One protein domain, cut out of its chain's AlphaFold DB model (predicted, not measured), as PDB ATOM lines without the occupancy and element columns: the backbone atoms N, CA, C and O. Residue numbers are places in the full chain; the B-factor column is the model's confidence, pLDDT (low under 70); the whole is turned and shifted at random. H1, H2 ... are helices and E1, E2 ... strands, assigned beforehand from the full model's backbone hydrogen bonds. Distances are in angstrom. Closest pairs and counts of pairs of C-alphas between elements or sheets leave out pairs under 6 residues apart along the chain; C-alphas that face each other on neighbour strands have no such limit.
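What this domain is: This is residues 41 to 49, 61 to 91 and 139 to 177 of the 178 residues of an uncharacterized protein of Coptis chinensis (UniProt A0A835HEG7). One long helix, H1, lies over one face of a strongly twisted four-stranded sheet, two layers, helix along strands. The 79 printed residues run E1, H1, E2, E3, E4; the sheet, E3 E1 E2 E4, is mixed, as is the class, helices and strands. The whole is flat, 37 by 33 by 17 A, and only just compact, close to loose, with radius of gyration of the C-alphas 13.6 A.

How they stand to each other: Start at E1, residues 41 to 46; its parallel neighbour is E2, residues 146 to 152, with N 44 and O 149 2.8 A apart. E3, residues 159 to 165, is antiparallel to E1, with N 43 and O 161 at 2.8 A. E4, residues 174 to 176, is antiparallel to E2, with N 147 and O 175 at 2.8 A. H1, residues 61 to 83, touches E2, closest C-alphas Glu 77 and Leu 147, 5.7 A; its O i to N i+4 pairs are all within hydrogen-bond range.

Where its parts are: Find C-alpha 41 at (-31.135, -17.190, 232.368), where E1 begins. H1 runs 33.0 A to C-alpha 83 at (-44.682, -21.227, 243.696); E2 spans 18.1 A.

The domain as a whole: Two cuts leave gaps of 13.7 A, C-alphas 49 to 61, and 25.5 A, 91 to 139. Met 49 is under pLDDT 70.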
ATOM      1  N   LEU A  41     -30.505 -16.020 231.773       92.12
ATOM      2  CA  LEU A  41     -31.135 -17.190 232.368       92.12
ATOM      3  C   LEU A  41     -30.130 -17.922 233.254       92.12
ATOM      4  O   LEU A  41     -28.920 -17.809 233.017       92.12
ATOM      5  N   PRO A  42     -30.595 -18.675 234.261       94.31
ATOM      6  CA  PRO A  42     -29.711 -19.536 235.024       94.31
ATOM      7  C   PRO A  42     -29.005 -20.527 234.092       94.31
ATOM      8  O   PRO A  42     -29.605 -20.991 233.127       94.31
ATOM      9  N   LEU A  43     -27.737 -20.840 234.345       93.56
ATOM     10  CA  LEU A  43     -26.922 -21.737 233.526       93.56
ATOM     11  C   LEU A  43     -26.262 -22.788 234.406       93.56
ATOM     12  O   LEU A  43     -25.552 -22.463 235.357       93.56
ATOM     13  N   TYR A  44     -26.461 -24.047 234.043       93.69
ATOM     14  CA  TYR A  44     -25.740 -25.183 234.582       93.69
ATOM     15  C   TYR A  44     -24.713 -25.666 233.557       93.69
ATOM     16  O   TYR A  44     -25.075 -26.093 232.457       93.69
ATOM     17  N   THR A  45     -23.436 -25.636 233.928       91.94
ATOM     18  CA  THR A  45     -22.360 -26.203 233.112       91.94
ATOM     19  C   THR A  45     -21.939 -27.557 233.661       91.94
ATOM     20  O   THR A  45     -21.782 -27.725 234.872       91.94
ATOM     21  N   PHE A  46     -21.740 -28.545 232.788       87.50
ATOM     22  CA  PHE A  46     -21.303 -29.884 233.180       87.50
ATOM     23  C   PHE A  46     -19.913 -30.213 232.648       87.50
ATOM     24  O   PHE A  46     -19.506 -29.836 231.549       87.50
ATOM     25  N   LYS A  47     -19.184 -31.003 233.433       86.19
ATOM     26  CA  LYS A  47     -17.894 -31.549 233.026       86.19
ATOM     27  C   LYS A  47     -18.083 -32.665 231.998       86.19
ATOM     28  O   LYS A  47     -18.772 -33.654 232.269       86.19
ATOM     29  N   ARG A  48     -17.374 -32.607 230.866       80.75
ATOM     30  CA  ARG A  48     -17.302 -33.749 229.945       80.75
ATOM     31  C   ARG A  48     -16.424 -34.854 230.520       80.75
ATOM     32  O   ARG A  48     -15.204 -34.732 230.619       80.75
ATOM     33  N   MET A  49     -17.030 -35.997 230.833       69.56
ATOM     34  CA  MET A  49     -16.272 -37.180 231.239       69.56
ATOM     35  C   MET A  49     -15.442 -37.714 230.064       69.56
ATOM     36  O   MET A  49     -15.949 -38.377 229.160       69.56
ATOM     37  N   LYS A  61     -17.573 -41.493 243.405       74.69
ATOM     38  CA  LYS A  61     -17.941 -40.505 244.431       74.69
ATOM     39  C   LYS A  61     -18.182 -39.108 243.849       74.69
ATOM     40  O   LYS A  61     -19.117 -38.423 244.254       74.69
ATOM     41  N   MET A  62     -17.366 -38.685 242.879       74.50
ATOM     42  CA  MET A  62     -17.560 -37.392 242.211       74.50
ATOM     43  C   MET A  62     -18.857 -37.370 241.392       74.50
ATOM     44  O   MET A  62     -19.584 -36.381 241.412       74.50
ATOM     45  N   LYS A  63     -19.177 -38.476 240.707       75.88
ATOM     46  CA  LYS A  63     -20.411 -38.621 239.931       75.88
ATOM     47  C   LYS A  63     -21.649 -38.590 240.822       75.88
ATOM     48  O   LYS A  63     -22.617 -37.933 240.470       75.88
ATOM     49  N   GLU A  64     -21.614 -39.272 241.961       79.81
ATOM     50  CA  GLU A  64     -22.710 -39.258 242.931       79.81
ATOM     51  C   GLU A  64     -22.957 -37.845 243.478       79.81
ATOM     52  O   GLU A  64     -24.092 -37.377 243.475       79.81
ATOM     53  N   SER A  65     -21.892 -37.120 243.836       82.31
ATOM     54  CA  SER A  65     -21.998 -35.716 244.257       82.31
ATOM     55  C   SER A  65     -22.565 -34.810 243.160       82.31
ATOM     56  O   SER A  65     -23.342 -33.907 243.460       82.31
ATOM     57  N   LEU A  66     -22.164 -35.023 241.904       81.12
ATOM     58  CA  LEU A  66     -22.644 -34.249 240.760       81.12
ATOM     59  C   LEU A  66     -24.144 -34.459 240.539       81.12
ATOM     60  O   LEU A  66     -24.882 -33.499 240.330       81.12
ATOM     61  N   VAL A  67     -24.575 -35.721 240.600       83.12
ATOM     62  CA  VAL A  67     -25.981 -36.110 240.467       83.12
ATOM     63  C   VAL A  67     -26.797 -35.498 241.601       83.12
ATOM     64  O   VAL A  67     -27.781 -34.829 241.325       83.12
ATOM     65  N   ALA A  68     -26.334 -35.606 242.849       86.88
ATOM     66  CA  ALA A  68     -27.027 -35.018 243.991       86.88
ATOM     67  C   ALA A  68     -27.192 -33.489 243.873       86.88
ATOM     68  O   ALA A  68     -28.240 -32.948 244.232       86.88
ATOM     69  N   PHE A  69     -26.178 -32.785 243.354       90.06
ATOM     70  CA  PHE A  69     -26.271 -31.342 243.117       90.06
ATOM     71  C   PHE A  69     -27.275 -31.006 242.009       90.06
ATOM     72  O   PHE A  69     -28.117 -30.134 242.207       90.06
ATOM     73  N   LEU A  70     -27.216 -31.705 240.870       90.50
ATOM     74  CA  LEU A  70     -28.156 -31.496 239.769       90.50
ATOM     75  C   LEU A  70     -29.599 -31.794 240.197       90.50
ATOM     76  O   LEU A  70     -30.488 -31.012 239.879       90.50
ATOM     77  N   ASP A  71     -29.825 -32.867 240.956       91.81
ATOM     78  CA  ASP A  71     -31.144 -33.209 241.496       91.81
ATOM     79  C   ASP A  71     -31.666 -32.100 242.418       91.81
ATOM     80  O   ASP A  71     -32.814 -31.679 242.298       91.81
ATOM     81  N   SER A  72     -30.809 -31.577 243.299       93.06
ATOM     82  CA  SER A  72     -31.172 -30.477 244.203       93.06
ATOM     83  C   SER A  72     -31.498 -29.192 243.437       93.06
ATOM     84  O   SER A  72     -32.469 -28.515 243.767       93.06
ATOM     85  N   LEU A  73     -30.716 -28.869 242.401       93.62
ATOM     86  CA  LEU A  73     -30.959 -27.719 241.531       93.62
ATOM     87  C   LEU A  73     -32.285 -27.866 240.776       93.62
ATOM     88  O   LEU A  73     -33.098 -26.950 240.777       93.62
ATOM     89  N   LEU A  74     -32.518 -29.029 240.163       93.19
ATOM     90  CA  LEU A  74     -33.749 -29.334 239.436       93.19
ATOM     91  C   LEU A  74     -34.979 -29.195 240.326       93.19
ATOM     92  O   LEU A  74     -35.950 -28.564 239.918       93.19
ATOM     93  N   LEU A  75     -34.939 -29.777 241.526       92.69
ATOM     94  CA  LEU A  75     -36.037 -29.693 242.484       92.69
ATOM     95  C   LEU A  75     -36.261 -28.252 242.954       92.69
ATOM     96  O   LEU A  75     -37.404 -27.810 242.981       92.69
ATOM     97  N   GLY A  76     -35.192 -27.508 243.253       93.06
ATOM     98  CA  GLY A  76     -35.291 -26.113 243.685       93.06
ATOM     99  C   GLY A  76     -35.912 -25.198 242.627       93.06
ATOM    100  O   GLY A  76     -36.866 -24.481 242.922       93.06
ATOM    101  N   GLU A  77     -35.427 -25.260 241.383       92.69
ATOM    102  CA  GLU A  77     -35.987 -24.475 240.273       92.69
ATOM    103  C   GLU A  77     -37.429 -24.902 239.969       92.69
ATOM    104  O   GLU A  77     -38.306 -24.064 239.771       92.69
ATOM    105  N   TRP A  78     -37.716 -26.207 239.997       92.06
ATOM    106  CA  TRP A  78     -39.076 -26.715 239.828       92.06
ATOM    107  C   TRP A  78     -40.032 -26.147 240.884       92.06
ATOM    108  O   TRP A  78     -41.108 -25.654 240.540       92.06
ATOM    109  N   GLU A  79     -39.649 -26.189 242.160       91.25
ATOM    110  CA  GLU A  79     -40.442 -25.654 243.268       91.25
ATOM    111  C   GLU A  79     -40.649 -24.136 243.162       91.25
ATOM    112  O   GLU A  79     -41.768 -23.674 243.402       91.25
ATOM    113  N   ASP A  80     -39.635 -23.365 242.751       91.88
ATOM    114  CA  ASP A  80     -39.769 -21.920 242.496       91.88
ATOM    115  C   ASP A  80     -40.821 -21.639 241.413       91.88
ATOM    116  O   ASP A  80     -41.750 -20.850 241.620       91.88
ATOM    117  N   LEU A  81     -40.748 -22.340 240.277       91.31
ATOM    118  CA  LEU A  81     -41.707 -22.153 239.186       91.31
ATOM    119  C   LEU A  81     -43.131 -22.602 239.574       91.31
ATOM    120  O   LEU A  81     -44.112 -21.992 239.128       91.31
ATOM    121  N   VAL A  82     -43.267 -23.630 240.425       88.62
ATOM    122  CA  VAL A  82     -44.554 -24.019 241.034       88.62
ATOM    123  C   VAL A  82     -45.093 -22.890 241.913       88.62
ATOM    124  O   VAL A  82     -46.249 -22.499 241.744       88.62
ATOM    125  N   GLN A  83     -44.276 -22.326 242.808       90.62
ATOM    126  CA  GLN A  83     -44.682 -21.227 243.696       90.62
ATOM    127  C   GLN A  83     -45.070 -19.964 242.921       90.62
ATOM    128  O   GLN A  83     -46.004 -19.258 243.304       90.62
ATOM    129  N   ARG A  84     -44.410 -19.710 241.788       90.81
ATOM    130  CA  ARG A  84     -44.746 -18.624 240.853       90.81
ATOM    131  C   ARG A  84     -46.006 -18.893 240.027       90.81
ATOM    132  O   ARG A  84     -46.449 -18.010 239.298       90.81
ATOM    133  N   GLY A  85     -46.599 -20.083 240.139       89.94
ATOM    134  CA  GLY A  85     -47.857 -20.436 239.485       89.94
ATOM    135  C   GLY A  85     -47.741 -20.662 237.977       89.94
ATOM    136  O   GLY A  85     -48.733 -20.519 237.265       89.94
ATOM    137  N   LEU A  86     -46.549 -21.005 237.474       88.88
ATOM    138  CA  LEU A  86     -46.334 -21.238 236.038       88.88
ATOM    139  C   LEU A  86     -46.845 -22.610 235.575       88.88
ATOM    140  O   LEU A  86     -47.099 -22.832 234.390       88.88
ATOM    141  N   PHE A  87     -47.061 -23.533 236.511       85.88
ATOM    142  CA  PHE A  87     -47.638 -24.838 236.226       85.88
ATOM    143  C   PHE A  87     -49.146 -24.752 236.013       85.88
ATOM    144  O   PHE A  87     -49.901 -24.259 236.848       85.88
ATOM    145  N   ARG A  88     -49.614 -25.321 234.899       77.12
ATOM    146  CA  ARG A  88     -51.049 -25.352 234.563       77.12
ATOM    147  C   ARG A  88     -51.831 -26.448 235.288       77.12
ATOM    148  O   ARG A  88     -53.062 -26.419 235.285       77.12
ATOM    149  N   TYR A  89     -51.143 -27.446 235.834       73.94
ATOM    150  CA  TYR A  89     -51.756 -28.561 236.544       73.94
ATOM    151  C   TYR A  89     -50.805 -29.116 237.599       73.94
ATOM    152  O   TYR A  89     -49.622 -29.303 237.326       73.94
ATOM    153  N   ASP A  90     -51.356 -29.428 238.768       74.69
ATOM    154  CA  ASP A  90     -50.643 -30.105 239.839       74.69
ATOM    155  C   ASP A  90     -50.861 -31.623 239.742       74.69
ATOM    156  O   ASP A  90     -51.931 -32.150 240.058       74.69
ATOM    157  N   ALA A  91     -49.833 -32.332 239.277       74.25
ATOM    158  CA  ALA A  91     -49.844 -33.788 239.190       74.25
ATOM    159  C   ALA A  91     -49.527 -34.480 240.525       74.25
ATOM    160  O   ALA A  91     -49.742 -35.687 240.636       74.25
ATOM    161  N   THR A 139     -41.250 -20.909 220.095       80.88
ATOM    162  CA  THR A 139     -40.846 -19.488 220.123       80.88
ATOM    163  C   THR A 139     -41.742 -18.622 221.013       80.88
ATOM    164  O   THR A 139     -41.406 -17.474 221.304       80.88
ATOM    165  N   LYS A 140     -42.895 -19.156 221.441       82.19
ATOM    166  CA  LYS A 140     -43.871 -18.470 222.297       82.19
ATOM    167  C   LYS A 140     -43.749 -18.805 223.778       82.19
ATOM    168  O   LYS A 140     -44.494 -18.217 224.555       82.19
ATOM    169  N   VAL A 141     -42.877 -19.744 224.141       85.88
ATOM    170  CA  VAL A 141     -42.588 -20.053 225.545       85.88
ATOM    171  C   VAL A 141     -42.009 -18.797 226.196       85.88
ATOM    172  O   VAL A 141     -41.176 -18.117 225.582       85.88
ATOM    173  N   GLY A 142     -42.497 -18.453 227.385       89.69
ATOM    174  CA  GLY A 142     -41.938 -17.355 228.167       89.69
ATOM    175  C   GLY A 142     -40.589 -17.754 228.758       89.69
ATOM    176  O   GLY A 142     -40.400 -18.899 229.166       89.69
ATOM    177  N   GLN A 143     -39.633 -16.833 228.824       90.38
ATOM    178  CA  GLN A 143     -38.336 -17.079 229.466       90.38
ATOM    179  C   GLN A 143     -38.493 -17.449 230.950       90.38
ATOM    180  O   GLN A 143     -37.658 -18.159 231.496       90.38
ATOM    181  N   GLU A 144     -39.587 -17.035 231.590       91.25
ATOM    182  CA  GLU A 144     -39.968 -17.435 232.943       91.25
ATOM    183  C   GLU A 144     -40.283 -18.928 233.092       91.25
ATOM    184  O   GLU A 144     -40.203 -19.434 234.204       91.25
ATOM    185  N   GLU A 145     -40.638 -19.619 232.004       91.44
ATOM    186  CA  GLU A 145     -40.923 -21.059 231.988       91.44
ATOM    187  C   GLU A 145     -39.642 -21.903 231.848       91.44
ATOM    188  O   GLU A 145     -39.718 -23.132 231.808       91.44
ATOM    189  N   VAL A 146     -38.466 -21.271 231.757       91.75
ATOM    190  CA  VAL A 146     -37.168 -21.956 231.741       91.75
ATOM    191  C   VAL A 146     -36.661 -22.150 233.161       91.75
ATOM    192  O   VAL A 146     -36.620 -21.206 233.941       91.75
ATOM    193  N   LEU A 147     -36.224 -23.373 233.463       93.69
ATOM    194  CA  LEU A 147     -35.509 -23.687 234.695       93.69
ATOM    195  C   LEU A 147     -34.063 -23.197 234.572       93.69
ATOM    196  O   LEU A 147     -33.612 -22.354 235.337       93.69
ATOM    197  N   PHE A 148     -33.331 -23.695 233.573       93.81
ATOM    198  CA  PHE A 148     -31.965 -23.256 233.288       93.81
ATOM    199  C   PHE A 148     -31.489 -23.680 231.896       93.81
ATOM    200  O   PHE A 148     -32.035 -24.580 231.253       93.81
ATOM    201  N   GLN A 149     -30.423 -23.020 231.459       93.06
ATOM    202  CA  GLN A 149     -29.565 -23.386 230.343       93.06
ATOM    203  C   GLN A 149     -28.635 -24.535 230.755       93.06
ATOM    204  O   GLN A 149     -28.243 -24.634 231.920       93.06
ATOM    205  N   PHE A 150     -28.271 -25.393 229.809       90.12
ATOM    206  CA  PHE A 150     -27.469 -26.588 230.050       90.12
ATOM    207  C   PHE A 150     -26.313 -26.665 229.049       90.12
ATOM    208  O   PHE A 150     -26.557 -26.818 227.860       90.12
ATOM    209  N   GLU A 151     -25.056 -26.581 229.489       90.12
ATOM    210  CA  GLU A 151     -23.907 -26.481 228.564       90.12
ATOM    211  C   GLU A 151     -22.684 -27.288 229.020       90.12
ATOM    212  O   GLU A 151     -22.506 -27.569 230.206       90.12
ATOM    213  N   GLU A 152     -21.822 -27.687 228.078       88.44
ATOM    214  CA  GLU A 152     -20.521 -28.277 228.420       88.44
ATOM    215  C   GLU A 152     -19.596 -27.176 228.959       88.44
ATOM    216  O   GLU A 152     -19.500 -26.098 228.388       88.44
ATOM    217  N   SER A 153     -18.905 -27.450 230.064       87.88
ATOM    218  CA  SER A 153     -17.983 -26.499 230.681       87.88
ATOM    219  C   SER A 153     -16.650 -26.394 229.937       87.88
ATOM    220  O   SER A 153     -15.966 -27.403 229.738       87.88
ATOM    221  N   ASP A 154     -16.214 -25.165 229.656       84.31
ATOM    222  CA  ASP A 154     -14.870 -24.869 229.142       84.31
ATOM    223  C   ASP A 154     -13.761 -25.163 230.160       84.31
ATOM    224  O   ASP A 154     -12.629 -25.496 229.795       84.31
ATOM    225  N   THR A 155     -14.071 -25.055 231.455       81.56
ATOM    226  CA  THR A 155     -13.104 -25.212 232.551       81.56
ATOM    227  C   THR A 155     -12.994 -26.654 233.048       81.56
ATOM    228  O   THR A 155     -12.213 -26.928 233.957       81.56
ATOM    229  N   ASP A 156     -13.729 -27.598 232.443       79.56
ATOM    230  CA  ASP A 156     -13.811 -29.005 232.874       79.56
ATOM    231  C   ASP A 156     -14.310 -29.149 234.334       79.56
ATOM    232  O   ASP A 156     -14.060 -30.161 235.003       79.56
ATOM    233  N   GLU A 157     -15.036 -28.140 234.820       83.00
ATOM    234  CA  GLU A 157     -15.680 -28.070 236.135       83.00
ATOM    235  C   GLU A 157     -17.194 -27.933 235.991       83.00
ATOM    236  O   GLU A 157     -17.689 -27.364 235.025       83.00
ATOM    237  N   THR A 158     -17.946 -28.444 236.965       88.50
ATOM    238  CA  THR A 158     -19.399 -28.234 237.014       88.50
ATOM    239  C   THR A 158     -19.708 -27.007 237.840       88.50
ATOM    240  O   THR A 158     -19.262 -26.916 238.984       88.50
ATOM    241  N   GLN A 159     -20.462 -26.077 237.266       90.38
ATOM    242  CA  GLN A 159     -20.779 -24.804 237.896       90.38
ATOM    243  C   GLN A 159     -22.240 -24.433 237.630       90.38
ATOM    244  O   GLN A 159     -22.847 -24.868 236.652       90.38
ATOM    245  N   PHE A 160     -22.807 -23.632 238.528       92.38
ATOM    246  CA  PHE A 160     -24.129 -23.047 238.356       92.38
ATOM    247  C   PHE A 160     -24.028 -21.529 238.451       92.38
ATOM    248  O   PHE A 160     -23.486 -20.990 239.418       92.38
ATOM    249  N   PHE A 161     -24.572 -20.851 237.449       93.06
ATOM    250  CA  PHE A 161     -24.632 -19.404 237.358       93.06
ATOM    251  C   PHE A 161     -26.100 -18.979 237.425       93.06
ATOM    252  O   PHE A 161     -26.831 -19.235 236.474       93.06
ATOM    253  N   PRO A 162     -26.552 -18.288 238.486       92.25
ATOM    254  CA  PRO A 162     -27.950 -17.857 238.605       92.25
ATOM    255  C   PRO A 162     -28.406 -16.885 237.507       92.25
ATOM    256  O   PRO A 162     -29.596 -16.671 237.305       92.25
ATOM    257  N   SER A 163     -27.460 -16.240 236.820       93.69
ATOM    258  CA  SER A 163     -27.736 -15.289 235.750       93.69
ATOM    259  C   SER A 163     -26.578 -15.289 234.755       93.69
ATOM    260  O   SER A 163     -25.538 -14.675 235.000       93.69
ATOM    261  N   ALA A 164     -26.761 -15.981 233.637       92.56
ATOM    262  CA  ALA A 164     -25.819 -16.042 232.528       92.56
ATOM    263  C   ALA A 164     -26.487 -15.522 231.248       92.56
ATOM    264  O   ALA A 164     -27.704 -15.657 231.106       92.56
ATOM    265  N   PRO A 165     -25.734 -14.891 230.330       91.12
ATOM    266  CA  PRO A 165     -26.270 -14.539 229.019       91.12
ATOM    267  C   PRO A 165     -26.751 -15.796 228.287       91.12
ATOM    268  O   PRO A 165     -26.262 -16.894 228.545       91.12
ATOM    269  N   ILE A 166     -27.715 -15.619 227.391       87.25
ATOM    270  CA  ILE A 166     -28.097 -16.658 226.436       87.25
ATOM    271  C   ILE A 166     -27.204 -16.498 225.215       87.25
ATOM    272  O   ILE A 166     -27.155 -15.405 224.642       87.25
ATOM    273  N   ASP A 167     -26.516 -17.563 224.816       80.19
ATOM    274  CA  ASP A 167     -25.895 -17.586 223.499       80.19
ATOM    275  C   ASP A 167     -27.000 -17.713 222.445       80.19
ATOM    276  O   ASP A 167     -27.736 -18.697 222.397       80.19
ATOM    277  N   THR A 168     -27.201 -16.645 221.673       73.19
ATOM    278  CA  THR A 168     -28.177 -16.610 220.578       73.19
ATOM    279  C   THR A 168     -27.572 -17.015 219.239       73.19
ATOM    280  O   THR A 168     -28.324 -17.211 218.284       73.19
ATOM    281  N   GLU A 169     -26.242 -17.092 219.149       72.50
ATOM    282  CA  GLU A 169     -25.522 -17.503 217.943       72.50
ATOM    283  C   GLU A 169     -25.373 -19.029 217.914       72.50
ATOM    284  O   GLU A 169     -25.702 -19.668 216.908       72.50
ATOM    285  N   ASP A 170     -24.973 -19.621 219.041       70.44
ATOM    286  CA  ASP A 170     -25.069 -21.062 219.258       70.44
ATOM    287  C   ASP A 170     -26.489 -21.451 219.698       70.44
ATOM    288  O   ASP A 170     -27.237 -20.664 220.260       70.44
ATOM    289  N   SER A 171     -26.935 -22.665 219.364       72.00
ATOM    290  CA  SER A 171     -28.284 -23.121 219.735       72.00
ATOM    291  C   SER A 171     -28.301 -23.531 221.212       72.00
ATOM    292  O   SER A 171     -27.751 -24.592 221.524       72.00
ATOM    293  N   PRO A 172     -28.939 -22.763 222.118       78.31
ATOM    294  CA  PRO A 172     -28.868 -23.056 223.542       78.31
ATOM    295  C   PRO A 172     -29.665 -24.322 223.865       78.31
ATOM    296  O   PRO A 172     -30.765 -24.544 223.345       78.31
ATOM    297  N   MET A 173     -29.135 -25.160 224.756       87.94
ATOM    298  CA  MET A 173     -29.894 -26.274 225.325       87.94
ATOM    299  C   MET A 173     -30.614 -25.784 226.578       87.94
ATOM    300  O   MET A 173     -29.986 -25.420 227.569       87.94
ATOM    301  N   LEU A 174     -31.943 -25.773 226.530       89.44
ATOM    302  CA  LEU A 174     -32.791 -25.255 227.602       89.44
ATOM    303  C   LEU A 174     -33.602 -26.379 228.242       89.44
ATOM    304  O   LEU A 174     -34.152 -27.233 227.541       89.44
ATOM    305  N   LEU A 175     -33.735 -26.334 229.565       89.50
ATOM    306  CA  LEU A 175     -34.709 -27.129 230.304       89.50
ATOM    307  C   LEU A 175     -35.887 -26.234 230.710       89.50
ATOM    308  O   LEU A 175     -35.689 -25.230 231.387       89.50
ATOM    309  N   LEU A 176     -37.104 -26.576 230.279       89.50
ATOM    310  CA  LEU A 176     -38.282 -25.703 230.385       89.50
ATOM    311  C   LEU A 176     -39.589 -26.470 230.634       89.50
ATOM    312  O   LEU A 176     -39.651 -27.685 230.425       89.50
ATOM    313  N   LEU A 177     -40.629 -25.755 231.068       84.94
ATOM    314  CA  LEU A 177     -41.986 -26.277 231.288       84.94
ATOM    315  C   LEU A 177     -42.765 -26.464 229.968       84.94
ATOM    316  O   LEU A 177     -42.571 -25.716 229.013       84.94
TER     317      LEU A 177